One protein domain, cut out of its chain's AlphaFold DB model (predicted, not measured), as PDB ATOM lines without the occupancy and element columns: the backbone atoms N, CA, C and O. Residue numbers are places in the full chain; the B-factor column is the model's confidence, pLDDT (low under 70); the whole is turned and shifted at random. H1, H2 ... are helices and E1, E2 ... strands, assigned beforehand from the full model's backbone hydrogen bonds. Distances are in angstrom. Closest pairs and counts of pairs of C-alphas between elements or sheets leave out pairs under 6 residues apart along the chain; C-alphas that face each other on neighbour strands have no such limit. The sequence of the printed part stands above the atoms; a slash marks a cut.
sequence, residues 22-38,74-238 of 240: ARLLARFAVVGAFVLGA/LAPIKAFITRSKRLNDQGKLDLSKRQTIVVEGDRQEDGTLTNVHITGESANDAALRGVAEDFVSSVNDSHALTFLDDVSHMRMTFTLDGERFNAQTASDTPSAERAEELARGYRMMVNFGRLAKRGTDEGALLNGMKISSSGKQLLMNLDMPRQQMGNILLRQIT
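What this domain is: This is residues 22 to 38 and 74 to 238 of the 240 residues of an uncharacterized protein of Acidobacteria bacterium (UniProt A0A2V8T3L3). One twisted sheet of six strands makes a wall with one face bare; over the other face H6 covers the E5 edge, H4 slants over E1 and kinked H1 lies between them. H2 packs on H1 and H4 away from the sheet, and H8 packs on H1 and H2 at a steep angle. The printed part has 182 residues with eight named helices and six named strands, in the order H1 H2 E1 E2 H3 H4 H5 E3 E4 H6 H7 E5 E6 H8; the sheet runs E2 E1 E3 E4 E6 E5, antiparallel throughout. The class is mixed, and the whole is compact, with a radius of gyration of the C-alphas of 15.5 A and spans of 47 by 40 by 28 A.

How they stand to each other: Start at the hub, H1, residues 22 to 38, with a kink of 58 degrees near residue 31. It touches H2, residues 75 to 89, the same way at a shallow tilt of 19 degrees; the closest C-alphas, of Gly 37 and Lys 85, are 4.1 A apart. With H4, residues 126 to 142, these form a bundle, three helices side by side; the closest C-alphas of H2 and H4, of Pro 76 and Ser 138, are 4.9 A apart. Residues 32 to 38 of H1 alone touch H8, residues 226 to 237, at a steep tilt of 61 degrees, closest at the C-alphas of Leu 36 and Gly 230, 5.7 A. In the sheet, look for N and O within hydrogen-bond range: E1, residues 99 to 107, and E2, residues 113 to 119, a hairpin, have N 104 and O 117 at 2.9 A. E1 and E3, residues 153 to 161, have N 101 and O 158 at 2.9 A; E3 and E4, residues 164 to 172, a hairpin, have N 157 and O 168 at 2.8 A. E4 and E6, residues 217 to 225, have N 167 and O 222 at 2.8 A; E6 and E5, residues 209 to 214, a hairpin, have N 212 and O 219 at 2.9 A. H1, H4, H8 and H6, residues 176 to 196, are on the same face, giving two layers, helices on one face of a sheet; H6 runs along the strands, at 11 degrees to E5 on the local plane. H6 and H7, residues 201 to 208, form a helical hairpin, with the closest C-alphas, of Arg 194 and Gly 203, 5.0 A apart; H7 is over none of the strands. E4, H6 H7, E5 is a split strand-helix-strand unit, two strands running the same way with E6 between them, its crossover right-handed. H3, residues 121 to 124, stands at the sheet's level, and H5, residues 144 to 147, only just touches H1, with 3 pairs of C-alphas within 8 A. Every O i to N i+4 pair is within hydrogen-bond range in H2, H4, H6, H7 and H8; H1 has 6 of 13, beside 8 of 14 O i to N i+3 pairs, and H3 and H5 are too short for an O i to N i+4 pair.

Where its parts are: Find C-alpha 22 at (162.644, 143.586, 131.439); from there H1 runs 24.2 A to C-alpha 38. H2 is 21.2 A long, E1 25.0 A, H4 23.9 A, E3 26.1 A, E4 26.4 A and E6 26.0 A. Find C-alpha 176 at (151.992, 171.637, 131.569), where H6 begins its 30.0 A; H8 ends at C-alpha 237, (159.362, 135.876, 143.395).

The domain as a whole: The two C-alphas farthest apart, of Gln 90 and Glu 177, are 47.6 A apart. Residues 39 to 73 are not printed, and C-alphas 38 and 74 are 20.4 A apart across the cut; of the links printed whole, none is long. The mean pLDDT of the printed part is 78.4, and 28 residues are under 70, among them residues 22 to 38.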
ATOM      1  N   ALA A  22     162.035 143.694 130.112       29.53
ATOM      2  CA  ALA A  22     162.644 143.586 131.439       29.53
ATOM      3  C   ALA A  22     162.844 144.966 132.096       29.53
ATOM      4  O   ALA A  22     162.643 145.112 133.300       29.53
ATOM      5  N   ARG A  23     163.162 145.998 131.298       37.50
ATOM      6  CA  ARG A  23     163.184 147.399 131.751       37.50
ATOM      7  C   ARG A  23     161.777 147.912 132.060       37.50
ATOM      8  O   ARG A  23     161.604 148.626 133.036       37.50
ATOM      9  N   LEU A  24     160.762 147.511 131.291       36.78
ATOM     10  CA  LEU A  24     159.351 147.802 131.573       36.78
ATOM     11  C   LEU A  24     158.898 147.178 132.901       36.78
ATOM     12  O   LEU A  24     158.283 147.843 133.723       36.78
ATOM     13  N   LEU A  25     159.256 145.918 133.144       34.81
ATOM     14  CA  LEU A  25     158.963 145.225 134.397       34.81
ATOM     15  C   LEU A  25     159.659 145.870 135.597       34.81
ATOM     16  O   LEU A  25     159.040 145.993 136.648       34.81
ATOM     17  N   ALA A  26     160.893 146.354 135.430       34.66
ATOM     18  CA  ALA A  26     161.582 147.143 136.450       34.66
ATOM     19  C   ALA A  26     160.829 148.430 136.813       34.66
ATOM     20  O   ALA A  26     160.686 148.757 137.990       34.66
ATOM     21  N   ARG A  27     160.295 149.114 135.793       44.62
ATOM     22  CA  ARG A  27     159.518 150.356 135.917       44.62
ATOM     23  C   ARG A  27     158.186 150.155 136.653       44.62
ATOM     24  O   ARG A  27     157.707 151.084 137.289       44.62
ATOM     25  N   PHE A  28     157.609 148.950 136.604       44.91
ATOM     26  CA  PHE A  28     156.325 148.627 137.247       44.91
ATOM     27  C   PHE A  28     156.442 147.840 138.548       44.91
ATOM     28  O   PHE A  28     155.531 147.894 139.373       44.91
ATOM     29  N   ALA A  29     157.566 147.156 138.764       40.28
ATOM     30  CA  ALA A  29     157.844 146.448 140.005       40.28
ATOM     31  C   ALA A  29     157.864 147.405 141.203       40.28
ATOM     32  O   ALA A  29     157.373 147.032 142.256       40.28
ATOM     33  N   VAL A  30     158.318 148.652 141.032       48.53
ATOM     34  CA  VAL A  30     158.256 149.689 142.078       48.53
ATOM     35  C   VAL A  30     156.809 149.935 142.537       48.53
ATOM     36  O   VAL A  30     156.525 149.939 143.724       48.53
ATOM     37  N   VAL A  31     155.852 150.031 141.617       46.72
ATOM     38  CA  VAL A  31     154.447 150.312 141.964       46.72
ATOM     39  C   VAL A  31     153.717 149.063 142.488       46.72
ATOM     40  O   VAL A  31     152.871 149.160 143.374       46.72
ATOM     41  N   GLY A  32     154.047 147.876 141.972       40.25
ATOM     42  CA  GLY A  32     153.439 146.612 142.408       40.25
ATOM     43  C   GLY A  32     154.012 146.051 143.713       40.25
ATOM     44  O   GLY A  32     153.311 145.345 144.437       40.25
ATOM     45  N   ALA A  33     155.264 146.364 144.053       42.50
ATOM     46  CA  ALA A  33     155.972 145.704 145.144       42.50
ATOM     47  C   ALA A  33     155.344 145.908 146.533       42.50
ATOM     48  O   ALA A  33     155.480 145.037 147.392       42.50
ATOM     49  N   PHE A  34     154.616 147.008 146.742       41.50
ATOM     50  CA  PHE A  34     153.931 147.300 148.005       41.50
ATOM     51  C   PHE A  34     152.834 146.260 148.351       41.50
ATOM     52  O   PHE A  34     152.514 146.048 149.517       41.50
ATOM     53  N   VAL A  35     152.291 145.536 147.359       36.06
ATOM     54  CA  VAL A  35     151.061 144.722 147.506       36.06
ATOM     55  C   VAL A  35     151.297 143.260 147.847       36.06
ATOM     56  O   VAL A  35     150.399 142.624 148.389       36.06
ATOM     57  N   LEU A  36     152.470 142.677 147.572       34.16
ATOM     58  CA  LEU A  36     152.696 141.264 147.932       34.16
ATOM     59  C   LEU A  36     152.835 141.055 149.440       34.16
ATOM     60  O   LEU A  36     152.641 139.948 149.941       34.16
ATOM     61  N   GLY A  37     153.077 142.140 150.171       30.78
ATOM     62  CA  GLY A  37     152.836 142.154 151.596       30.78
ATOM     63  C   GLY A  37     151.390 141.845 151.950       30.78
ATOM     64  O   GLY A  37     151.167 141.578 153.097       30.78
ATOM     65  N   ALA A  38     150.410 141.832 151.045       33.19
ATOM     66  CA  ALA A  38     148.997 141.916 151.392       33.19
ATOM     67  C   ALA A  38     148.096 140.814 150.859       33.19
ATOM     68  O   ALA A  38     147.004 141.111 150.386       33.19
ATOM     69  N   LEU A  74     167.318 145.546 140.116       71.12
ATOM     70  CA  LEU A  74     166.048 144.975 140.578       71.12
ATOM     71  C   LEU A  74     166.155 144.130 141.850       71.12
ATOM     72  O   LEU A  74     165.125 143.743 142.405       71.12
ATOM     73  N   ALA A  75     167.367 143.788 142.293       78.56
ATOM     74  CA  ALA A  75     167.550 142.918 143.450       78.56
ATOM     75  C   ALA A  75     166.949 143.499 144.749       78.56
ATOM     76  O   ALA A  75     166.232 142.750 145.417       78.56
ATOM     77  N   PRO A  76     167.126 144.800 145.076       81.62
ATOM     78  CA  PRO A  76     166.505 145.420 146.249       81.62
ATOM     79  C   PRO A  76     164.977 145.317 146.226       81.62
ATOM     80  O   PRO A  76     164.369 144.871 147.194       81.62
ATOM     81  N   ILE A  77     164.353 145.600 145.078       75.81
ATOM     82  CA  ILE A  77     162.894 145.521 144.923       75.81
ATOM     83  C   ILE A  77     162.398 144.084 145.156       75.81
ATOM     84  O   ILE A  77     161.433 143.869 145.888       75.81
ATOM     85  N   LYS A  78     163.071 143.073 144.592       77.81
ATOM     86  CA  LYS A  78     162.708 141.660 144.816       77.81
ATOM     87  C   LYS A  78     162.870 141.237 146.277       77.81
ATOM     88  O   LYS A  78     162.028 140.501 146.803       77.81
ATOM     89  N   ALA A  79     163.941 141.688 146.929       79.81
ATOM     90  CA  ALA A  79     164.181 141.418 148.341       79.81
ATOM     91  C   ALA A  79     163.071 142.027 149.211       79.81
ATOM     92  O   ALA A  79     162.533 141.343 150.086       79.81
ATOM     93  N   PHE A  80     162.659 143.258 148.907       80.94
ATOM     94  CA  PHE A  80     161.540 143.919 149.568       80.94
ATOM     95  C   PHE A  80     160.226 143.154 149.408       80.94
ATOM     96  O   PHE A  80     159.606 142.811 150.413       80.94
ATOM     97  N   ILE A  81     159.846 142.784 148.180       76.56
ATOM     98  CA  ILE A  81     158.628 141.995 147.916       76.56
ATOM     99  C   ILE A  81     158.612 140.713 148.764       76.56
ATOM    100  O   ILE A  81     157.609 140.376 149.400       76.56
ATOM    101  N   THR A  82     159.745 140.010 148.807       80.06
ATOM    102  CA  THR A  82     159.902 138.756 149.556       80.06
ATOM    103  C   THR A  82     159.772 138.978 151.066       80.06
ATOM    104  O   THR A  82     159.097 138.213 151.761       80.06
ATOM    105  N   ARG A  83     160.388 140.045 151.592       79.38
ATOM    106  CA  ARG A  83     160.328 140.404 153.014       79.38
ATOM    107  C   ARG A  83     158.917 140.812 153.432       79.38
ATOM    108  O   ARG A  83     158.440 140.310 154.449       79.38
ATOM    109  N   SER A  84     158.247 141.649 152.646       76.38
ATOM    110  CA  SER A  84     156.881 142.114 152.906       76.38
ATOM    111  C   SER A  84     155.891 140.953 152.920       76.38
ATOM    112  O   SER A  84     155.103 140.835 153.858       76.38
ATOM    113  N   LYS A  85     155.991 140.021 151.958       78.31
ATOM    114  CA  LYS A  85     155.174 138.798 151.962       78.31
ATOM    115  C   LYS A  85     155.350 138.011 153.260       78.31
ATOM    116  O   LYS A  85     154.369 137.649 153.901       78.31
ATOM    117  N   ARG A  86     156.600 137.781 153.674       80.62
ATOM    118  CA  ARG A  86     156.913 137.034 154.900       80.62
ATOM    119  C   ARG A  86     156.318 137.691 156.148       80.62
ATOM    120  O   ARG A  86     155.861 136.975 157.031       80.62
ATOM    121  N   LEU A  87     156.320 139.022 156.244       77.50
ATOM    122  CA  LEU A  87     155.720 139.736 157.381       77.50
ATOM    123  C   LEU A  87     154.209 139.491 157.475       77.50
ATOM    124  O   LEU A  87     153.689 139.261 158.564       77.50
ATOM    125  N   ASN A  88     153.522 139.462 156.341       78.31
ATOM    126  CA  ASN A  88     152.096 139.163 156.295       78.31
ATOM    127  C   ASN A  88     151.761 137.691 156.491       78.31
ATOM    128  O   ASN A  88     150.828 137.391 157.225       78.31
ATOM    129  N   ASP A  89     152.551 136.769 155.935       80.25
ATOM    130  CA  ASP A  89     152.391 135.340 156.228       80.25
ATOM    131  C   ASP A  89     152.537 135.060 157.740       80.25
ATOM    132  O   ASP A  89     151.918 134.144 158.273       80.25
ATOM    133  N   GLN A  90     153.347 135.865 158.440       82.69
ATOM    134  CA  GLN A  90     153.528 135.815 159.895       82.69
ATOM    135  C   GLN A  90     152.420 136.532 160.685       82.69
ATOM    136  O   GLN A  90     152.505 136.591 161.910       82.69
ATOM    137  N   GLY A  91     151.423 137.122 160.020       81.12
ATOM    138  CA  GLY A  91     150.360 137.904 160.658       81.12
ATOM    139  C   GLY A  91     150.828 139.229 161.270       81.12
ATOM    140  O   GLY A  91     150.084 139.842 162.026       81.12
ATOM    141  N   LYS A  92     152.050 139.685 160.961       80.38
ATOM    142  CA  LYS A  92     152.617 140.946 161.481       80.38
ATOM    143  C   LYS A  92     152.177 142.178 160.693       80.38
ATOM    144  O   LYS A  92     152.541 143.287 161.062       80.38
ATOM    145  N   LEU A  93     151.445 141.979 159.601       77.25
ATOM    146  CA  LEU A  93     150.922 143.036 158.748       77.25
ATOM    147  C   LEU A  93     149.426 142.766 158.533       77.25
ATOM    148  O   LEU A  93     149.065 141.812 157.846       77.25
ATOM    149  N   ASP A  94     148.556 143.559 159.165       73.06
ATOM    150  CA  ASP A  94     147.101 143.428 159.013       73.06
ATOM    151  C   ASP A  94     146.620 144.206 157.789       73.06
ATOM    152  O   ASP A  94     146.591 145.436 157.755       73.06
ATOM    153  N   LEU A  95     146.223 143.467 156.758       73.44
ATOM    154  CA  LEU A  95     145.788 144.024 155.473       73.44
ATOM    155  C   LEU A  95     144.383 143.547 155.126       73.44
ATOM    156  O   LEU A  95     143.983 143.524 153.959       73.44
ATOM    157  N   SER A  96     143.654 143.068 156.133       73.50
ATOM    158  CA  SER A  96     142.238 142.735 156.006       73.50
ATOM    159  C   SER A  96     141.382 143.997 155.886       73.50
ATOM    160  O   SER A  96     140.329 143.977 155.253       73.50
ATOM    161  N   LYS A  97     141.869 145.104 156.451       80.75
ATOM    162  CA  LYS A  97     141.218 146.411 156.456       80.75
ATOM    163  C   LYS A  97     141.623 147.229 155.239       80.75
ATOM    164  O   LYS A  97     142.617 146.936 154.572       80.75
ATOM    165  N   ARG A  98     140.849 148.279 154.976       84.12
ATOM    166  CA  ARG A  98     141.255 149.318 154.039       84.12
ATOM    167  C   ARG A  98     142.499 150.012 154.584       84.12
ATOM    168  O   ARG A  98     142.500 150.425 155.737       84.12
ATOM    169  N   GLN A  99     143.528 150.112 153.755       86.56
ATOM    170  CA  GLN A  99     144.788 150.761 154.094       86.56
ATOM    171  C   GLN A  99     145.110 151.804 153.029       86.56
ATOM    172  O   GLN A  99     145.052 151.517 151.835       86.56
ATOM    173  N   THR A 100     145.482 152.996 153.471       89.31
ATOM    174  CA  THR A 100     146.023 154.062 152.628       89.31
ATOM    175  C   THR A 100     147.383 154.495 153.171       89.31
ATOM    176  O   THR A 100     147.496 154.822 154.357       89.31
ATOM    177  N   ILE A 101     148.404 154.499 152.316       90.06
ATOM    178  CA  ILE A 101     149.747 155.024 152.591       90.06
ATOM    179  C   ILE A 101     150.122 155.986 151.471       90.06
ATOM    180  O   ILE A 101     149.933 155.683 150.297       90.06
ATOM    181  N   VAL A 102     150.673 157.134 151.835       92.56
ATOM    182  CA  VAL A 102     151.183 158.134 150.903       92.56
ATOM    183  C   VAL A 102     152.665 158.331 151.187       92.56
ATOM    184  O   VAL A 102     153.058 158.530 152.332       92.56
ATOM    185  N   VAL A 103     153.482 158.263 150.145       91.88
ATOM    186  CA  VAL A 103     154.921 158.515 150.177       91.88
ATOM    187  C   VAL A 103     155.201 159.698 149.263       91.88
ATOM    188  O   VAL A 103     154.985 159.613 148.056       91.88
ATOM    189  N   GLU A 104     155.671 160.798 149.828       93.38
ATOM    190  CA  GLU A 104     156.071 162.004 149.102       93.38
ATOM    191  C   GLU A 104     157.573 162.210 149.235       93.38
ATOM    192  O   GLU A 104     158.133 161.890 150.280       93.38
ATOM    193  N   GLY A 105     158.232 162.735 148.208       92.81
ATOM    194  CA  GLY A 105     159.653 163.057 148.277       92.81
ATOM    195  C   GLY A 105     160.181 163.711 147.007       92.81
ATOM    196  O   GLY A 105     159.538 163.689 145.955       92.81
ATOM    197  N   ASP A 106     161.381 164.269 147.119       92.50
ATOM    198  CA  ASP A 106     162.079 164.938 146.026       92.50
ATOM    199  C   ASP A 106     163.010 163.954 145.324       92.50
ATOM    200  O   ASP A 106     163.849 163.306 145.962       92.50
ATOM    201  N   ARG A 107     162.850 163.839 144.005       87.50
ATOM    202  CA  ARG A 107     163.637 162.945 143.160       87.50
ATOM    203  C   ARG A 107     164.944 163.624 142.769       87.50
ATOM    204  O   ARG A 107     164.949 164.709 142.195       87.50
ATOM    205  N   GLN A 108     166.044 162.943 143.046       89.81
ATOM    206  CA  GLN A 108     167.385 163.344 142.648       89.81
ATOM    207  C   GLN A 108     167.715 162.827 141.241       89.81
ATOM    208  O   GLN A 108     167.068 161.915 140.719       89.81
ATOM    209  N   GLU A 109     168.744 163.403 140.618       84.19
ATOM    210  CA  GLU A 109     169.180 163.032 139.262       84.19
ATOM    211  C   GLU A 109     169.601 161.558 139.152       84.19
ATOM    212  O   GLU A 109     169.379 160.918 138.124       84.19
ATOM    213  N   ASP A 110     170.141 160.991 140.234       81.19
ATOM    214  CA  ASP A 110     170.539 159.583 140.327       81.19
ATOM    215  C   ASP A 110     169.356 158.614 140.522       81.19
ATOM    216  O   ASP A 110     169.556 157.410 140.695       81.19
ATOM    217  N   GLY A 111     168.120 159.124 140.519       75.56
ATOM    218  CA  GLY A 111     166.912 158.327 140.678       75.56
ATOM    219  C   GLY A 111     166.585 157.922 142.115       75.56
ATOM    220  O   GLY A 111     165.732 157.050 142.299       75.56
ATOM    221  N   THR A 112     167.238 158.520 143.112       88.06
ATOM    222  CA  THR A 112     166.879 158.365 144.527       88.06
ATOM    223  C   THR A 112     165.836 159.396 144.964       88.06
ATOM    224  O   THR A 112     165.635 160.425 144.319       88.06
ATOM    225  N   LEU A 113     165.140 159.105 146.062       89.69
ATOM    226  CA  LEU A 113     164.218 160.001 146.748       89.69
ATOM    227  C   LEU A 113     164.869 160.556 148.018       89.69
ATOM    228  O   LEU A 113     165.445 159.816 148.819       89.69
ATOM    229  N   THR A 114     164.705 161.857 148.219       93.25
ATOM    230  CA  THR A 114     165.137 162.632 149.392       93.25
ATOM    231  C   THR A 114     163.944 163.390 149.977       93.25
ATOM    232  O   THR A 114     162.883 163.424 149.359       93.25
ATOM    233  N   ASN A 115     164.084 163.962 151.180       93.94
ATOM    234  CA  ASN A 115     162.994 164.670 151.878       93.94
ATOM    235  C   ASN A 115     161.699 163.846 151.957       93.94
ATOM    236  O   ASN A 115     160.602 164.335 151.696       93.94
ATOM    237  N   VAL A 116     161.846 162.555 152.261       94.38
ATOM    238  CA  VAL A 116     160.729 161.621 152.177       94.38
ATOM    239  C   VAL A 116     159.784 161.792 153.362       94.38
ATOM    240  O   VAL A 116     160.178 161.670 154.523       94.38
ATOM    241  N   HIS A 117     158.508 161.999 153.055       94.69
ATOM    242  CA  HIS A 117     157.418 162.076 154.012       94.69
ATOM    243  C   HIS A 117     156.429 160.937 153.774       94.69
ATOM    244  O   HIS A 117     155.877 160.778 152.688       94.69
ATOM    245  N   ILE A 118     156.195 160.141 154.818       92.19
ATOM    246  CA  ILE A 118     155.236 159.034 154.796       92.19
ATOM    247  C   ILE A 118     154.026 159.433 155.636       92.19
ATOM    248  O   ILE A 118     154.147 159.632 156.850       92.19
ATOM    249  N   THR A 119     152.876 159.547 154.977       93.62
ATOM    250  CA  THR A 119     151.589 159.972 155.542       93.62
ATOM    251  C   THR A 119     150.463 159.011 155.124       93.62
ATOM    252  O   THR A 119     150.710 157.965 154.521       93.62
ATOM    253  N   GLY A 120     149.215 159.328 155.477       88.94
ATOM    254  CA  GLY A 120     148.039 158.491 155.215       88.94
ATOM    255  C   GLY A 120     147.488 157.824 156.475       88.94
ATOM    256  O   GLY A 120     148.152 157.761 157.507       88.94
ATOM    257  N   GLU A 121     146.252 157.327 156.387       87.69
ATOM    258  CA  GLU A 121     145.505 156.755 157.523       87.69
ATOM    259  C   GLU A 121     146.278 155.634 158.228       87.69
ATOM    260  O   GLU A 121     146.277 155.534 159.455       87.69
ATOM    261  N   SER A 122     147.000 154.832 157.447       86.31
ATOM    262  CA  SER A 122     147.739 153.666 157.941       86.31
ATOM    263  C   SER A 122     149.188 153.970 158.305       86.31
ATOM    264  O   SER A 122     149.899 153.075 158.748       86.31
ATOM    265  N   ALA A 123     149.658 155.210 158.139       84.94
ATOM    266  CA  ALA A 123     151.051 155.564 158.424       84.94
ATOM    267  C   ALA A 123     151.375 155.586 159.928       84.94
ATOM    268  O   ALA A 123     152.548 155.621 160.296       84.94
ATOM    269  N   ASN A 124     150.345 155.557 160.781       86.06
ATOM    270  CA  ASN A 124     150.474 155.422 162.233       86.06
ATOM    271  C   ASN A 124     150.686 153.965 162.679       86.06
ATOM    272  O   ASN A 124     151.099 153.726 163.812       86.06
ATOM    273  N   ASP A 125     150.404 152.988 161.811       85.31
ATOM    274  CA  ASP A 125     150.732 151.590 162.065       85.31
ATOM    275  C   ASP A 125     152.232 151.382 161.818       85.31
ATOM    276  O   ASP A 125     152.733 151.574 160.708       85.31
ATOM    277  N   ALA A 126     152.962 150.998 162.866       86.75
ATOM    278  CA  ALA A 126     154.414 150.854 162.804       86.75
ATOM    279  C   ALA A 126     154.873 149.789 161.791       86.75
ATOM    280  O   ALA A 126     155.941 149.932 161.196       86.75
ATOM    281  N   ALA A 127     154.079 148.736 161.564       83.25
ATOM    282  CA  ALA A 127     154.415 147.695 160.601       83.25
ATOM    283  C   ALA A 127     154.222 148.191 159.162       83.25
ATOM    284  O   ALA A 127     155.107 147.995 158.328       83.25
ATOM    285  N   LEU A 128     153.113 148.878 158.869       82.75
ATOM    286  CA  LEU A 128     152.869 149.465 157.544       82.75
ATOM    287  C   LEU A 128     153.830 150.607 157.234       82.75
ATOM    288  O   LEU A 128     154.323 150.702 156.109       82.75
ATOM    289  N   ARG A 129     154.144 151.434 158.233       87.19
ATOM    290  CA  ARG A 129     155.158 152.473 158.101       87.19
ATOM    291  C   ARG A 129     156.527 151.877 157.783       87.19
ATOM    292  O   ARG A 129     157.151 152.318 156.826       87.19
ATOM    293  N   GLY A 130     156.947 150.835 158.503       85.31
ATOM    294  CA  GLY A 130     158.207 150.142 158.220       85.31
ATOM    295  C   GLY A 130     158.254 149.561 156.803       85.31
ATOM    296  O   GLY A 130     159.252 149.712 156.109       85.31
ATOM    297  N   VAL A 131     157.152 148.978 156.318       84.81
ATOM    298  CA  VAL A 131     157.050 148.501 154.924       84.81
ATOM    299  C   VAL A 131     157.172 149.653 153.920       84.81
ATOM    300  O   VAL A 131     157.800 149.485 152.877       84.81
ATOM    301  N   ALA A 132     156.599 150.821 154.211       86.00
ATOM    302  CA  ALA A 132     156.739 152.002 153.364       86.00
ATOM    303  C   ALA A 132     158.177 152.562 153.370       86.00
ATOM    304  O   ALA A 132     158.681 152.966 152.326       86.00
ATOM    305  N   GLU A 133     158.863 152.533 154.513       89.25
ATOM    306  CA  GLU A 133     160.277 152.915 154.632       89.25
ATOM    307  C   GLU A 133     161.186 151.940 153.862       89.25
ATOM    308  O   GLU A 133     162.034 152.365 153.075       89.25
ATOM    309  N   ASP A 134     160.954 150.630 153.992       85.44
ATOM    310  CA  ASP A 134     161.677 149.601 153.233       85.44
ATOM    311  C   ASP A 134     161.435 149.726 151.723       85.44
ATOM    312  O   ASP A 134     162.338 149.484 150.914       85.44
ATOM    313  N   PHE A 135     160.217 150.109 151.332       85.94
ATOM    314  CA  PHE A 135     159.879 150.405 149.948       85.94
ATOM    315  C   PHE A 135     160.731 151.561 149.413       85.94
ATOM    316  O   PHE A 135     161.384 151.399 148.383       85.94
ATOM    317  N   VAL A 136     160.786 152.686 150.132       88.06
ATOM    318  CA  VAL A 136     161.608 153.854 149.767       88.06
ATOM    319  C   VAL A 136     163.082 153.473 149.652       88.06
ATOM    320  O   VAL A 136     163.707 153.776 148.637       88.06
ATOM    321  N   SER A 137     163.622 152.745 150.636       88.44
ATOM    322  CA  SER A 137     165.010 152.259 150.592       88.44
ATOM    323  C   SER A 137     165.260 151.418 149.344       88.44
ATOM    324  O   SER A 137     166.230 151.635 148.629       88.44
ATOM    325  N   SER A 138     164.343 150.507 149.021       83.31
ATOM    326  CA  SER A 138     164.482 149.623 147.861       83.31
ATOM    327  C   SER A 138     164.403 150.371 146.535       83.31
ATOM    328  O   SER A 138     165.070 149.987 145.574       83.31
ATOM    329  N   VAL A 139     163.596 151.432 146.463       84.38
ATOM    330  CA  VAL A 139     163.543 152.324 145.300       84.38
ATOM    331  C   VAL A 139     164.866 153.061 145.139       84.38
ATOM    332  O   VAL A 139     165.425 153.035 144.041       84.38
ATOM    333  N   ASN A 140     165.407 153.619 146.220       87.38
ATOM    334  CA  ASN A 140     166.689 154.317 146.201       87.38
ATOM    335  C   ASN A 140     167.833 153.377 145.799       87.38
ATOM    336  O   ASN A 140     168.519 153.642 144.816       87.38
ATOM    337  N   ASP A 141     167.959 152.223 146.458       85.38
ATOM    338  CA  ASP A 141     169.000 151.222 146.178       85.38
ATOM    339  C   ASP A 141     168.915 150.660 144.750       85.38
ATOM    340  O   ASP A 141     169.901 150.188 144.174       85.38
ATOM    341  N   SER A 142     167.714 150.664 144.167       75.56
ATOM    342  CA  SER A 142     167.502 150.215 142.792       75.56
ATOM    343  C   SER A 142     167.896 151.249 141.742       75.56
ATOM    344  O   SER A 142     168.043 150.878 140.572       75.56
ATOM    345  N   HIS A 143     168.019 152.525 142.125       78.75
ATOM    346  CA  HIS A 143     168.093 153.668 141.212       78.75
ATOM    347  C   HIS A 143     166.983 153.640 140.153       78.75
ATOM    348  O   HIS A 143     167.163 154.088 139.014       78.75
ATOM    349  N   ALA A 144     165.821 153.067 140.495       68.69
ATOM    350  CA  ALA A 144     164.760 152.854 139.528       68.69
ATOM    351  C   ALA A 144     164.291 154.179 138.943       68.69
ATOM    352  O   ALA A 144     164.076 154.226 137.747       68.69
ATOM    353  N   LEU A 145     164.224 155.277 139.696       74.62
ATOM    354  CA  LEU A 145     163.669 156.539 139.188       74.62
ATOM    355  C   LEU A 145     164.631 157.329 138.284       74.62
ATOM    356  O   LEU A 145     164.303 158.435 137.859       74.62
ATOM    357  N   THR A 146     165.803 156.781 137.942       70.88
ATOM    358  CA  THR A 146     166.781 157.459 137.067       70.88
ATOM    359  C   THR A 146     166.188 157.770 135.690       70.88
ATOM    360  O   THR A 146     166.561 158.749 135.071       70.88
ATOM    361  N   PHE A 147     165.219 156.979 135.217       66.94
ATOM    362  CA  PHE A 147     164.598 157.176 133.898       66.94
ATOM    363  C   PHE A 147     163.517 158.270 133.849       66.94
ATOM    364  O   PHE A 147     162.957 158.506 132.776       66.94
ATOM    365  N   LEU A 148     163.132 158.847 134.992       69.56
ATOM    366  CA  LEU A 148     162.145 159.924 135.064       69.56
ATOM    367  C   LEU A 148     162.854 161.269 134.891       69.56
ATOM    368  O   LEU A 148     163.127 161.959 135.867       69.56
ATOM    369  N   ASP A 149     163.175 161.618 133.649       65.81
ATOM    370  CA  ASP A 149     163.752 162.926 133.335       65.81
ATOM    371  C   ASP A 149     162.730 164.047 133.574       65.81
ATOM    372  O   ASP A 149     161.527 163.867 133.372       65.81
ATOM    373  N   ASP A 150     163.219 165.216 133.997       71.44
ATOM    374  CA  ASP A 150     162.418 166.420 134.264       71.44
ATOM    375  C   ASP A 150     161.291 166.242 135.298       71.44
ATOM    376  O   ASP A 150     160.260 166.913 135.223       71.44
ATOM    377  N   VAL A 151     161.479 165.353 136.275       76.62
ATOM    378  CA  VAL A 151     160.595 165.219 137.439       76.62
ATOM    379  C   VAL A 151     161.369 165.585 138.698       76.62
ATOM    380  O   VAL A 151     162.401 164.977 138.980       76.62
ATOM    381  N   SER A 152     160.869 166.561 139.455       80.56
ATOM    382  CA  SER A 152     161.527 167.055 140.675       80.56
ATOM    383  C   SER A 152     160.877 166.544 141.957       80.56
ATOM    384  O   SER A 152     161.576 166.153 142.886       80.56
ATOM    385  N   HIS A 153     159.546 166.505 142.003       90.44
ATOM    386  CA  HIS A 153     158.787 166.096 143.182       90.44
ATOM    387  C   HIS A 153     157.822 164.966 142.835       90.44
ATOM    388  O   HIS A 153     157.203 164.966 141.767       90.44
ATOM    389  N   MET A 154     157.704 163.987 143.729       88.31
ATOM    390  CA  MET A 154     156.881 162.803 143.525       88.31
ATOM    391  C   MET A 154     156.002 162.520 144.736       88.31
ATOM    392  O   MET A 154     156.457 162.528 145.875       88.31
ATOM    393  N   ARG A 155     154.748 162.164 144.460       91.12
ATOM    394  CA  ARG A 155     153.776 161.659 145.430       91.12
ATOM    395  C   ARG A 155     153.273 160.304 144.968       91.12
ATOM    396  O   ARG A 155     152.692 160.198 143.892       91.12
ATOM    397  N   MET A 156     153.451 159.280 145.789       90.50
ATOM    398  CA  MET A 156     152.955 157.926 145.565       90.50
ATOM    399  C   MET A 156     151.900 157.588 146.614       90.50
ATOM    400  O   MET A 156     152.207 157.487 147.795       90.50
ATOM    401  N   THR A 157     150.660 157.386 146.188       89.81
ATOM    402  CA  THR A 157     149.547 156.976 147.043       89.81
ATOM    403  C   THR A 157     149.216 155.520 146.771       89.81
ATOM    404  O   THR A 157     148.835 155.169 145.657       89.81
ATOM    405  N   PHE A 158     149.319 154.684 147.794       88.75
ATOM    406  CA  PHE A 158     148.948 153.277 147.771       88.75
ATOM    407  C   PHE A 158     147.681 153.083 148.590       88.75
ATOM    408  O   PHE A 158     147.669 153.317 149.797       88.75
ATOM    409  N   THR A 159     146.634 152.606 147.933       88.75
ATOM    410  CA  THR A 159     145.362 152.283 148.563       88.75
ATOM    411  C   THR A 159     145.057 150.815 148.331       88.75
ATOM    412  O   THR A 159     144.991 150.331 147.199       88.75
ATOM    413  N   LEU A 160     144.844 150.097 149.421       84.00
ATOM    414  CA  LEU A 160     144.329 148.744 149.421       84.00
ATOM    415  C   LEU A 160     142.922 148.793 149.999       84.00
ATOM    416  O   LEU A 160     142.754 149.069 151.182       84.00
ATOM    417  N   ASP A 161     141.919 148.527 149.175       79.62
ATOM    418  CA  ASP A 161     140.519 148.541 149.590       79.62
ATOM    419  C   ASP A 161     139.935 147.150 149.389       79.62
ATOM    420  O   ASP A 161     139.465 146.851 148.294       79.62
ATOM    421  N   GLY A 162     140.076 146.289 150.410       74.31
ATOM    422  CA  GLY A 162     139.527 144.925 150.518       74.31
ATOM    423  C   GLY A 162     139.837 143.983 149.345       74.31
ATOM    424  O   GLY A 162     140.617 143.036 149.471       74.31
ATOM    425  N   GLU A 163     139.224 144.269 148.203       84.06
ATOM    426  CA  GLU A 163     139.237 143.554 146.933       84.06
ATOM    427  C   GLU A 163     140.132 144.187 145.861       84.06
ATOM    428  O   GLU A 163     140.547 143.492 144.928       84.06
ATOM    429  N   ARG A 164     140.434 145.487 145.955       87.06
ATOM    430  CA  ARG A 164     141.175 146.232 144.929       87.06
ATOM    431  C   ARG A 164     142.461 146.821 145.473       87.06
ATOM    432  O   ARG A 164     142.552 147.236 146.624       87.06
ATOM    433  N   PHE A 165     143.450 146.866 144.596       85.44
ATOM    434  CA  PHE A 165     144.666 147.621 144.792       85.44
ATOM    435  C   PHE A 165     144.677 148.807 143.840       85.44
ATOM    436  O   PHE A 165     144.464 148.652 142.635       85.44
ATOM    437  N   ASN A 166     144.971 149.973 144.396       89.06
ATOM    438  CA  ASN A 166     145.173 151.197 143.663       89.06
ATOM    439  C   ASN A 166     146.528 151.801 144.045       89.06
ATOM    440  O   ASN A 166     146.825 151.967 145.225       89.06
ATOM    441  N   ALA A 167     147.337 152.143 143.051       87.12
ATOM    442  CA  ALA A 167     148.533 152.942 143.248       87.12
ATOM    443  C   ALA A 167     148.542 154.120 142.291       87.12
ATOM    444  O   ALA A 167     148.531 153.946 141.074       87.12
ATOM    445  N   GLN A 168     148.588 155.316 142.854       89.56
ATOM    446  CA  GLN A 168     148.664 156.562 142.117       89.56
ATOM    447  C   GLN A 168     150.036 157.174 142.322       89.56
ATOM    448  O   GLN A 168     150.543 157.230 143.436       89.56
ATOM    449  N   THR A 169     150.634 157.653 141.248       87.31
ATOM    450  CA  THR A 169     151.861 158.429 141.267       87.31
ATOM    451  C   THR A 169     151.574 159.757 140.596       87.31
ATOM    452  O   THR A 169     151.140 159.787 139.445       87.31
ATOM    453  N   ALA A 170     151.799 160.842 141.320       88.44
ATOM    454  CA  ALA A 170     151.839 162.188 140.784       88.44
ATOM    455  C   ALA A 170     153.291 162.663 140.774       88.44
ATOM    456  O   ALA A 170     154.046 162.410 141.713       88.44
ATOM    457  N   SER A 171     153.678 163.319 139.692       86.06
ATOM    458  CA  SER A 171     155.040 163.780 139.461       86.06
ATOM    459  C   SER A 171     155.004 165.188 138.897       86.06
ATOM    460  O   SER A 171     154.356 165.413 137.875       86.06
ATOM    461  N   ASP A 172     155.683 166.119 139.557       86.88
ATOM    462  CA  ASP A 172     155.733 167.513 139.129       86.88
ATOM    463  C   ASP A 172     156.738 167.686 137.986       86.88
ATOM    464  O   ASP A 172     157.868 167.200 138.056       86.88
ATOM    465  N   THR A 173     156.321 168.400 136.941       85.88
ATOM    466  CA  THR A 173     157.120 168.712 135.751       85.88
ATOM    467  C   THR A 173     157.317 170.229 135.601       85.88
ATOM    468  O   THR A 173     156.536 171.016 136.147       85.88
ATOM    469  N   PRO A 174     158.304 170.697 134.807       87.25
ATOM    470  CA  PRO A 174     158.573 172.131 134.641       87.25
ATOM    471  C   PRO A 174     157.380 172.932 134.089       87.25
ATOM    472  O   PRO A 174     157.124 174.067 134.509       87.25
ATOM    473  N   SER A 175     156.624 172.336 133.161       91.12
ATOM    474  CA  SER A 175     155.455 172.950 132.523       91.12
ATOM    475  C   SER A 175     154.336 171.946 132.243       91.12
ATOM    476  O   SER A 175     154.540 170.732 132.314       91.12
ATOM    477  N   ALA A 176     153.148 172.461 131.911       92.31
ATOM    478  CA  ALA A 176     151.992 171.637 131.569       92.31
ATOM    479  C   ALA A 176     152.145 170.956 130.203       92.31
ATOM    480  O   ALA A 176     151.760 169.801 130.025       92.31
ATOM    481  N   GLU A 177     152.776 171.638 129.248       91.62
ATOM    482  CA  GLU A 177     153.105 171.084 127.937       91.62
ATOM    483  C   GLU A 177     154.032 169.878 128.087       91.62
ATOM    484  O   GLU A 177     153.824 168.856 127.428       91.62
ATOM    485  N   ARG A 178     155.005 169.972 129.005       85.81
ATOM    486  CA  ARG A 178     155.923 168.877 129.316       85.81
ATOM    487  C   ARG A 178     155.210 167.707 129.990       85.81
ATOM    488  O   ARG A 178     155.428 166.567 129.580       85.81
ATOM    489  N   ALA A 179     154.324 167.968 130.958       83.88
ATOM    490  CA  ALA A 179     153.500 166.925 131.578       83.88
ATOM    491  C   ALA A 179     152.694 166.149 130.530       83.88
ATOM    492  O   ALA A 179     152.661 164.917 130.547       83.88
ATOM    493  N   GLU A 180     152.065 166.857 129.591       90.44
ATOM    494  CA  GLU A 180     151.260 166.232 128.546       90.44
ATOM    495  C   GLU A 180     152.118 165.495 127.506       90.44
ATOM    496  O   GLU A 180     151.738 164.414 127.049       90.44
ATOM    497  N   GLU A 181     153.288 166.024 127.151       84.25
ATOM    498  CA  GLU A 181     154.250 165.334 126.288       84.25
ATOM    499  C   GLU A 181     154.696 163.999 126.897       84.25
ATOM    500  O   GLU A 181     154.568 162.955 126.247       84.25
ATOM    501  N   LEU A 182     155.127 164.013 128.163       80.81
ATOM    502  CA  LEU A 182     155.491 162.808 128.905       80.81
ATOM    503  C   LEU A 182     154.301 161.848 128.995       80.81
ATOM    504  O   LEU A 182     154.433 160.666 128.673       80.81
ATOM    505  N   ALA A 183     153.110 162.344 129.342       83.06
ATOM    506  CA  ALA A 183     151.908 161.521 129.428       83.06
ATOM    507  C   ALA A 183     151.557 160.861 128.087       83.06
ATOM    508  O   ALA A 183     151.134 159.703 128.060       83.06
ATOM    509  N   ARG A 184     151.711 161.558 126.952       83.38
ATOM    510  CA  ARG A 184     151.536 160.965 125.613       83.38
ATOM    511  C   ARG A 184     152.578 159.881 125.345       83.38
ATOM    512  O   ARG A 184     152.194 158.781 124.946       83.38
ATOM    513  N   GLY A 185     153.856 160.161 125.601       77.62
ATOM    514  CA  GLY A 185     154.948 159.206 125.400       77.62
ATOM    515  C   GLY A 185     154.756 157.927 126.218       77.62
ATOM    516  O   GLY A 185     154.756 156.821 125.671       77.62
ATOM    517  N   TYR A 186     154.480 158.063 127.516       78.44
ATOM    518  CA  TYR A 186     154.210 156.926 128.392       78.44
ATOM    519  C   TYR A 186     152.929 156.177 128.004       78.44
ATOM    520  O   TYR A 186     152.937 154.945 127.999       78.44
ATOM    521  N   ARG A 187     151.846 156.868 127.611       83.12
ATOM    522  CA  ARG A 187     150.628 156.203 127.102       83.12
ATOM    523  C   ARG A 187     150.917 155.350 125.873       83.12
ATOM    524  O   ARG A 187     150.456 154.212 125.816       83.12
ATOM    525  N   MET A 188     151.673 155.874 124.905       74.00
ATOM    526  CA  MET A 188     152.068 155.105 123.722       74.00
ATOM    527  C   MET A 188     152.866 153.867 124.127       74.00
ATOM    528  O   MET A 188     152.504 152.762 123.728       74.00
ATOM    529  N   MET A 189     153.883 154.019 124.982       73.31
ATOM    530  CA  MET A 189     154.689 152.890 125.462       73.31
ATOM    531  C   MET A 189     153.851 151.831 126.185       73.31
ATOM    532  O   MET A 189     154.013 150.640 125.921       73.31
ATOM    533  N   VAL A 190     152.929 152.240 127.060       77.19
ATOM    534  CA  VAL A 190     152.027 151.307 127.748       77.19
ATOM    535  C   VAL A 190     151.113 150.601 126.752       77.19
ATOM    536  O   VAL A 190     150.964 149.386 126.838       77.19
ATOM    537  N   ASN A 191     150.548 151.307 125.771       76.69
ATOM    538  CA  ASN A 191     149.699 150.695 124.746       76.69
ATOM    539  C   ASN A 191     150.459 149.679 123.880       76.69
ATOM    540  O   ASN A 191     149.953 148.579 123.651       76.69
ATOM    541  N   PHE A 192     151.687 149.995 123.460       72.19
ATOM    542  CA  PHE A 192     152.551 149.034 122.771       72.19
ATOM    543  C   PHE A 192     152.876 147.831 123.658       72.19
ATOM    544  O   PHE A 192     152.768 146.690 123.212       72.19
ATOM    545  N   GLY A 193     153.204 148.073 124.929       69.69
ATOM    546  CA  GLY A 193     153.441 147.020 125.909       69.69
ATOM    547  C   GLY A 193     152.235 146.091 126.069       69.69
ATOM    548  O   GLY A 193     152.402 144.874 126.028       69.69
ATOM    549  N   ARG A 194     151.014 146.636 126.177       78.62
ATOM    550  CA  ARG A 194     149.767 145.851 126.266       78.62
ATOM    551  C   ARG A 194     149.592 144.934 125.071       78.62
ATOM    552  O   ARG A 194     149.229 143.772 125.245       78.62
ATOM    553  N   LEU A 195     149.843 145.453 123.871       71.62
ATOM    554  CA  LEU A 195     149.715 144.684 122.642       71.62
ATOM    555  C   LEU A 195     150.761 143.564 122.587       71.62
ATOM    556  O   LEU A 195     150.411 142.410 122.353       71.62
ATOM    557  N   ALA A 196     152.023 143.885 122.879       68.81
ATOM    558  CA  ALA A 196     153.134 142.935 122.856       68.81
ATOM    559  C   ALA A 196     153.047 141.859 123.954       68.81
ATOM    560  O   ALA A 196     153.589 140.766 123.800       68.81
ATOM    561  N   LYS A 197     152.387 142.166 125.076       75.19
ATOM    562  CA  LYS A 197     152.262 141.298 126.257       75.19
ATOM    563  C   LYS A 197     150.843 140.772 126.461       75.19
ATOM    564  O   LYS A 197     150.496 140.311 127.550       75.19
ATOM    565  N   ARG A 198     150.004 140.813 125.428       78.56
ATOM    566  CA  ARG A 198     148.620 140.340 125.504       78.56
ATOM    567  C   ARG A 198     148.567 138.876 125.962       78.56
ATOM    568  O   ARG A 198     149.255 138.024 125.417       78.56
ATOM    569  N   GLY A 199     147.730 138.600 126.962       78.94
ATOM    570  CA  GLY A 199     147.561 137.255 127.532       78.94
ATOM    571  C   GLY A 199     148.622 136.845 128.561       78.94
ATOM    572  O   GLY A 199     148.546 135.733 129.072       78.94
ATOM    573  N   THR A 200     149.574 137.724 128.888       78.31
ATOM    574  CA  THR A 200     150.566 137.505 129.955       78.31
ATOM    575  C   THR A 200     150.210 138.284 131.223       78.31
ATOM    576  O   THR A 200     149.378 139.198 131.193       78.31
ATOM    577  N   ASP A 201     150.872 137.949 132.328       75.00
ATOM    578  CA  ASP A 201     150.740 138.648 133.610       75.00
ATOM    579  C   ASP A 201     151.157 140.123 133.504       75.00
ATOM    580  O   ASP A 201     150.517 141.013 134.065       75.00
ATOM    581  N   GLU A 202     152.179 140.415 132.701       70.38
ATOM    582  CA  GLU A 202     152.614 141.776 132.405       70.38
ATOM    583  C   GLU A 202     151.563 142.552 131.618       70.38
ATOM    584  O   GLU A 202     151.305 143.718 131.907       70.38
ATOM    585  N   GLY A 203     150.910 141.907 130.649       73.62
ATOM    586  CA  GLY A 203     149.790 142.508 129.926       73.62
ATOM    587  C   GLY A 203     148.632 142.865 130.856       73.62
ATOM    588  O   GLY A 203     148.032 143.929 130.714       73.62
ATOM    589  N   ALA A 204     148.354 142.013 131.847       81.75
ATOM    590  CA  ALA A 204     147.368 142.278 132.888       81.75
ATOM    591  C   ALA A 204     147.723 143.504 133.752       81.75
ATOM    592  O   ALA A 204     146.851 144.350 133.958       81.75
ATOM    593  N   LEU A 205     148.981 143.647 134.196       79.56
ATOM    594  CA  LEU A 205     149.448 144.857 134.899       79.56
ATOM    595  C   LEU A 205     149.265 146.108 134.038       79.56
ATOM    596  O   LEU A 205     148.701 147.107 134.479       79.56
ATOM    597  N   LEU A 206     149.708 146.042 132.781       80.44
ATOM    598  CA  LEU A 206     149.630 147.171 131.860       80.44
ATOM    599  C   LEU A 206     148.183 147.576 131.571       80.44
ATOM    600  O   LEU A 206     147.907 148.761 131.395       80.44
ATOM    601  N   ASN A 207     147.241 146.633 131.528       87.56
ATOM    602  CA  ASN A 207     145.817 146.928 131.341       87.56
ATOM    603  C   ASN A 207     145.207 147.702 132.518       87.56
ATOM    604  O   ASN A 207     144.347 148.549 132.289       87.56
ATOM    605  N   GLY A 208     145.674 147.460 133.746       86.44
ATOM    606  CA  GLY A 208     145.256 148.212 134.936       86.44
ATOM    607  C   GLY A 208     145.848 149.623 135.017       86.44
ATOM    608  O   GLY A 208     145.415 150.430 135.836       86.44
ATOM    609  N   MET A 209     146.834 149.939 134.176       85.00
ATOM    610  CA  MET A 209     147.525 151.219 134.204       85.00
ATOM    611  C   MET A 209     146.792 152.317 133.428       85.00
ATOM    612  O   MET A 209     146.270 152.110 132.340       85.00
ATOM    613  N   LYS A 210     146.811 153.542 133.921       90.31
ATOM    614  CA  LYS A 210     146.367 154.738 133.211       90.31
ATOM    615  C   LYS A 210     147.414 155.810 133.418       90.31
ATOM    616  O   LYS A 210     147.952 155.941 134.509       90.31
ATOM    617  N   ILE A 211     147.709 156.548 132.361       85.19
ATOM    618  CA  ILE A 211     148.629 157.677 132.412       85.19
ATOM    619  C   ILE A 211     147.898 158.882 131.837       85.19
ATOM    620  O   ILE A 211     147.268 158.780 130.782       85.19
ATOM    621  N   SER A 212     147.977 160.002 132.536       89.94
ATOM    622  CA  SER A 212     147.355 161.275 132.182       89.94
ATOM    623  C   SER A 212     148.239 162.432 132.640       89.94
ATOM    624  O   SER A 212     149.222 162.225 133.346       89.94
ATOM    625  N   SER A 213     147.891 163.651 132.249       90.06
ATOM    626  CA  SER A 213     148.471 164.874 132.800       90.06
ATOM    627  C   SER A 213     147.372 165.717 133.453       90.06
ATOM    628  O   SER A 213     146.192 165.576 133.122       90.06
ATOM    629  N   SER A 214     147.746 166.560 134.410       92.50
ATOM    630  CA  SER A 214     146.867 167.570 135.002       92.50
ATOM    631  C   SER A 214     147.696 168.787 135.392       92.50
ATOM    632  O   SER A 214     148.525 168.714 136.298       92.50
ATOM    633  N   GLY A 215     147.520 169.907 134.688       93.19
ATOM    634  CA  GLY A 215     148.398 171.066 134.858       93.19
ATOM    635  C   GLY A 215     149.863 170.665 134.663       93.19
ATOM    636  O   GLY A 215     150.199 170.050 133.657       93.19
ATOM    637  N   LYS A 216     150.720 170.966 135.643       93.06
ATOM    638  CA  LYS A 216     152.150 170.607 135.647       93.06
ATOM    639  C   LYS A 216     152.444 169.215 136.218       93.06
ATOM    640  O   LYS A 216     153.566 168.961 136.637       93.06
ATOM    641  N   GLN A 217     151.447 168.342 136.314       88.25
ATOM    642  CA  GLN A 217     151.617 167.027 136.919       88.25
ATOM    643  C   GLN A 217     151.434 165.923 135.893       88.25
ATOM    644  O   GLN A 217     150.420 165.862 135.194       88.25
ATOM    645  N   LEU A 218     152.397 165.011 135.851       85.50
ATOM    646  CA  LEU A 218     152.239 163.700 135.249       85.50
ATOM    647  C   LEU A 218     151.567 162.783 136.274       85.50
ATOM    648  O   LEU A 218     152.043 162.636 137.397       85.50
ATOM    649  N   LEU A 219     150.462 162.158 135.878       88.62
ATOM    650  CA  LEU A 219     149.692 161.248 136.714       88.62
ATOM    651  C   LEU A 219     149.764 159.839 136.133       88.62
ATOM    652  O   LEU A 219     149.410 159.609 134.976       88.62
ATOM    653  N   MET A 220     150.165 158.881 136.954       86.62
ATOM    654  CA  MET A 220     150.104 157.458 136.656       86.62
ATOM    655  C   MET A 220     149.228 156.780 137.701       86.62
ATOM    656  O   MET A 220     149.391 157.000 138.891       86.62
ATOM    657  N   ASN A 221     148.292 155.949 137.271       90.06
ATOM    658  CA  ASN A 221     147.402 155.209 138.150       90.06
ATOM    659  C   ASN A 221     147.411 153.738 137.750       90.06
ATOM    660  O   ASN A 221     147.179 153.420 136.589       90.06
ATOM    661  N   LEU A 222     147.649 152.844 138.693       88.81
ATOM    662  CA  LEU A 222     147.502 151.409 138.537       88.81
ATOM    663  C   LEU A 222     146.327 150.961 139.396       88.81
ATOM    664  O   LEU A 222     146.388 151.053 140.616       88.81
ATOM    665  N   ASP A 223     145.269 150.474 138.763       90.75
ATOM    666  CA  ASP A 223     144.081 149.969 139.444       90.75
ATOM    667  C   ASP A 223     143.781 148.548 138.976       90.75
ATOM    668  O   ASP A 223     143.556 148.294 137.788       90.75
ATOM    669  N   MET A 224     143.776 147.607 139.916       88.44
ATOM    670  CA  MET A 224     143.478 146.216 139.615       88.44
ATOM    671  C   MET A 224     142.959 145.437 140.828       88.44
ATOM    672  O   MET A 224     143.178 145.835 141.973       88.44
ATOM    673  N   PRO A 225     142.303 144.283 140.612       89.25
ATOM    674  CA  PRO A 225     141.935 143.389 141.700       89.25
ATOM    675  C   PRO A 225     143.163 142.949 142.506       89.25
ATOM    676  O   PRO A 225     144.170 142.502 141.949       89.25
ATOM    677  N   ARG A 226     143.048 142.996 143.832       81.94
ATOM    678  CA  ARG A 226     144.080 142.582 144.791       81.94
ATOM    679  C   ARG A 226     144.549 141.151 144.538       81.94
ATOM    680  O   ARG A 226     145.746 140.887 144.521       81.94
ATOM    681  N   GLN A 227     143.609 140.238 144.287       80.06
ATOM    682  CA  GLN A 227     143.915 138.837 143.976       80.06
ATOM    683  C   GLN A 227     144.782 138.704 142.718       80.06
ATOM    684  O   GLN A 227     145.725 137.916 142.684       80.06
ATOM    685  N   GLN A 228     144.482 139.499 141.689       82.06
ATOM    686  CA  GLN A 228     145.216 139.480 140.432       82.06
ATOM    687  C   GLN A 228     146.632 140.032 140.611       82.06
ATOM    688  O   GLN A 228     147.583 139.372 140.198       82.06
ATOM    689  N   MET A 229     146.778 141.186 141.274       78.38
ATOM    690  CA  MET A 229     148.091 141.750 141.617       78.38
ATOM    691  C   MET A 229     148.934 140.733 142.386       78.38
ATOM    692  O   MET A 229     150.100 140.488 142.081       78.38
ATOM    693  N   GLY A 230     148.300 140.083 143.355       71.44
ATOM    694  CA  GLY A 230     148.953 139.104 144.185       71.44
ATOM    695  C   GLY A 230     149.497 137.895 143.436       71.44
ATOM    696  O   GLY A 230     150.649 137.512 143.623       71.44
ATOM    697  N   ASN A 231     148.698 137.329 142.533       74.75
ATOM    698  CA  ASN A 231     149.124 136.209 141.696       74.75
ATOM    699  C   ASN A 231     150.321 136.569 140.804       74.75
ATOM    700  O   ASN A 231     151.231 135.756 140.646       74.75
ATOM    701  N   ILE A 232     150.331 137.783 140.250       73.69
ATOM    702  CA  ILE A 232     151.403 138.262 139.371       73.69
ATOM    703  C   ILE A 232     152.711 138.397 140.151       73.69
ATOM    704  O   ILE A 232     153.745 137.876 139.741       73.69
ATOM    705  N   LEU A 233     152.663 139.038 141.316       67.94
ATOM    706  CA  LEU A 233     153.837 139.229 142.165       67.94
ATOM    707  C   LEU A 233     154.375 137.897 142.720       67.94
ATOM    708  O   LEU A 233     155.589 137.712 142.765       67.94
ATOM    709  N   LEU A 234     153.505 136.940 143.078       67.75
ATOM    710  CA  LEU A 234     153.923 135.611 143.553       67.75
ATOM    711  C   LEU A 234     154.736 134.864 142.493       67.75
ATOM    712  O   LEU A 234     155.736 134.219 142.817       67.75
ATOM    713  N   ARG A 235     154.336 134.975 141.223       70.62
ATOM    714  CA  ARG A 235     155.060 134.376 140.096       70.62
ATOM    715  C   ARG A 235     156.402 135.054 139.829       70.62
ATOM    716  O   ARG A 235     157.309 134.400 139.338       70.62
ATOM    717  N   GLN A 236     156.563 136.327 140.192       64.06
ATOM    718  CA  GLN A 236     157.839 137.036 140.035       64.06
ATOM    719  C   GLN A 236     158.880 136.703 141.112       64.06
ATOM    720  O   GLN A 236     160.075 136.886 140.867       64.06
ATOM    721  N   ILE A 237     158.453 136.236 142.291       61.66
ATOM    722  CA  ILE A 237     159.362 135.876 143.395       61.66
ATOM    723  C   ILE A 237     159.571 134.373 143.576       61.66
ATOM    724  O   ILE A 237     160.511 133.982 144.263       61.66
ATOM    725  N   THR A 238     158.716 133.529 142.995       53.03
ATOM    726  CA  THR A 238     158.903 132.077 143.050       53.03
ATOM    727  C   THR A 238     159.853 131.680 141.920       53.03
ATOM    728  O   THR A 238     159.474 131.842 140.759       53.03
TER     729      THR A 238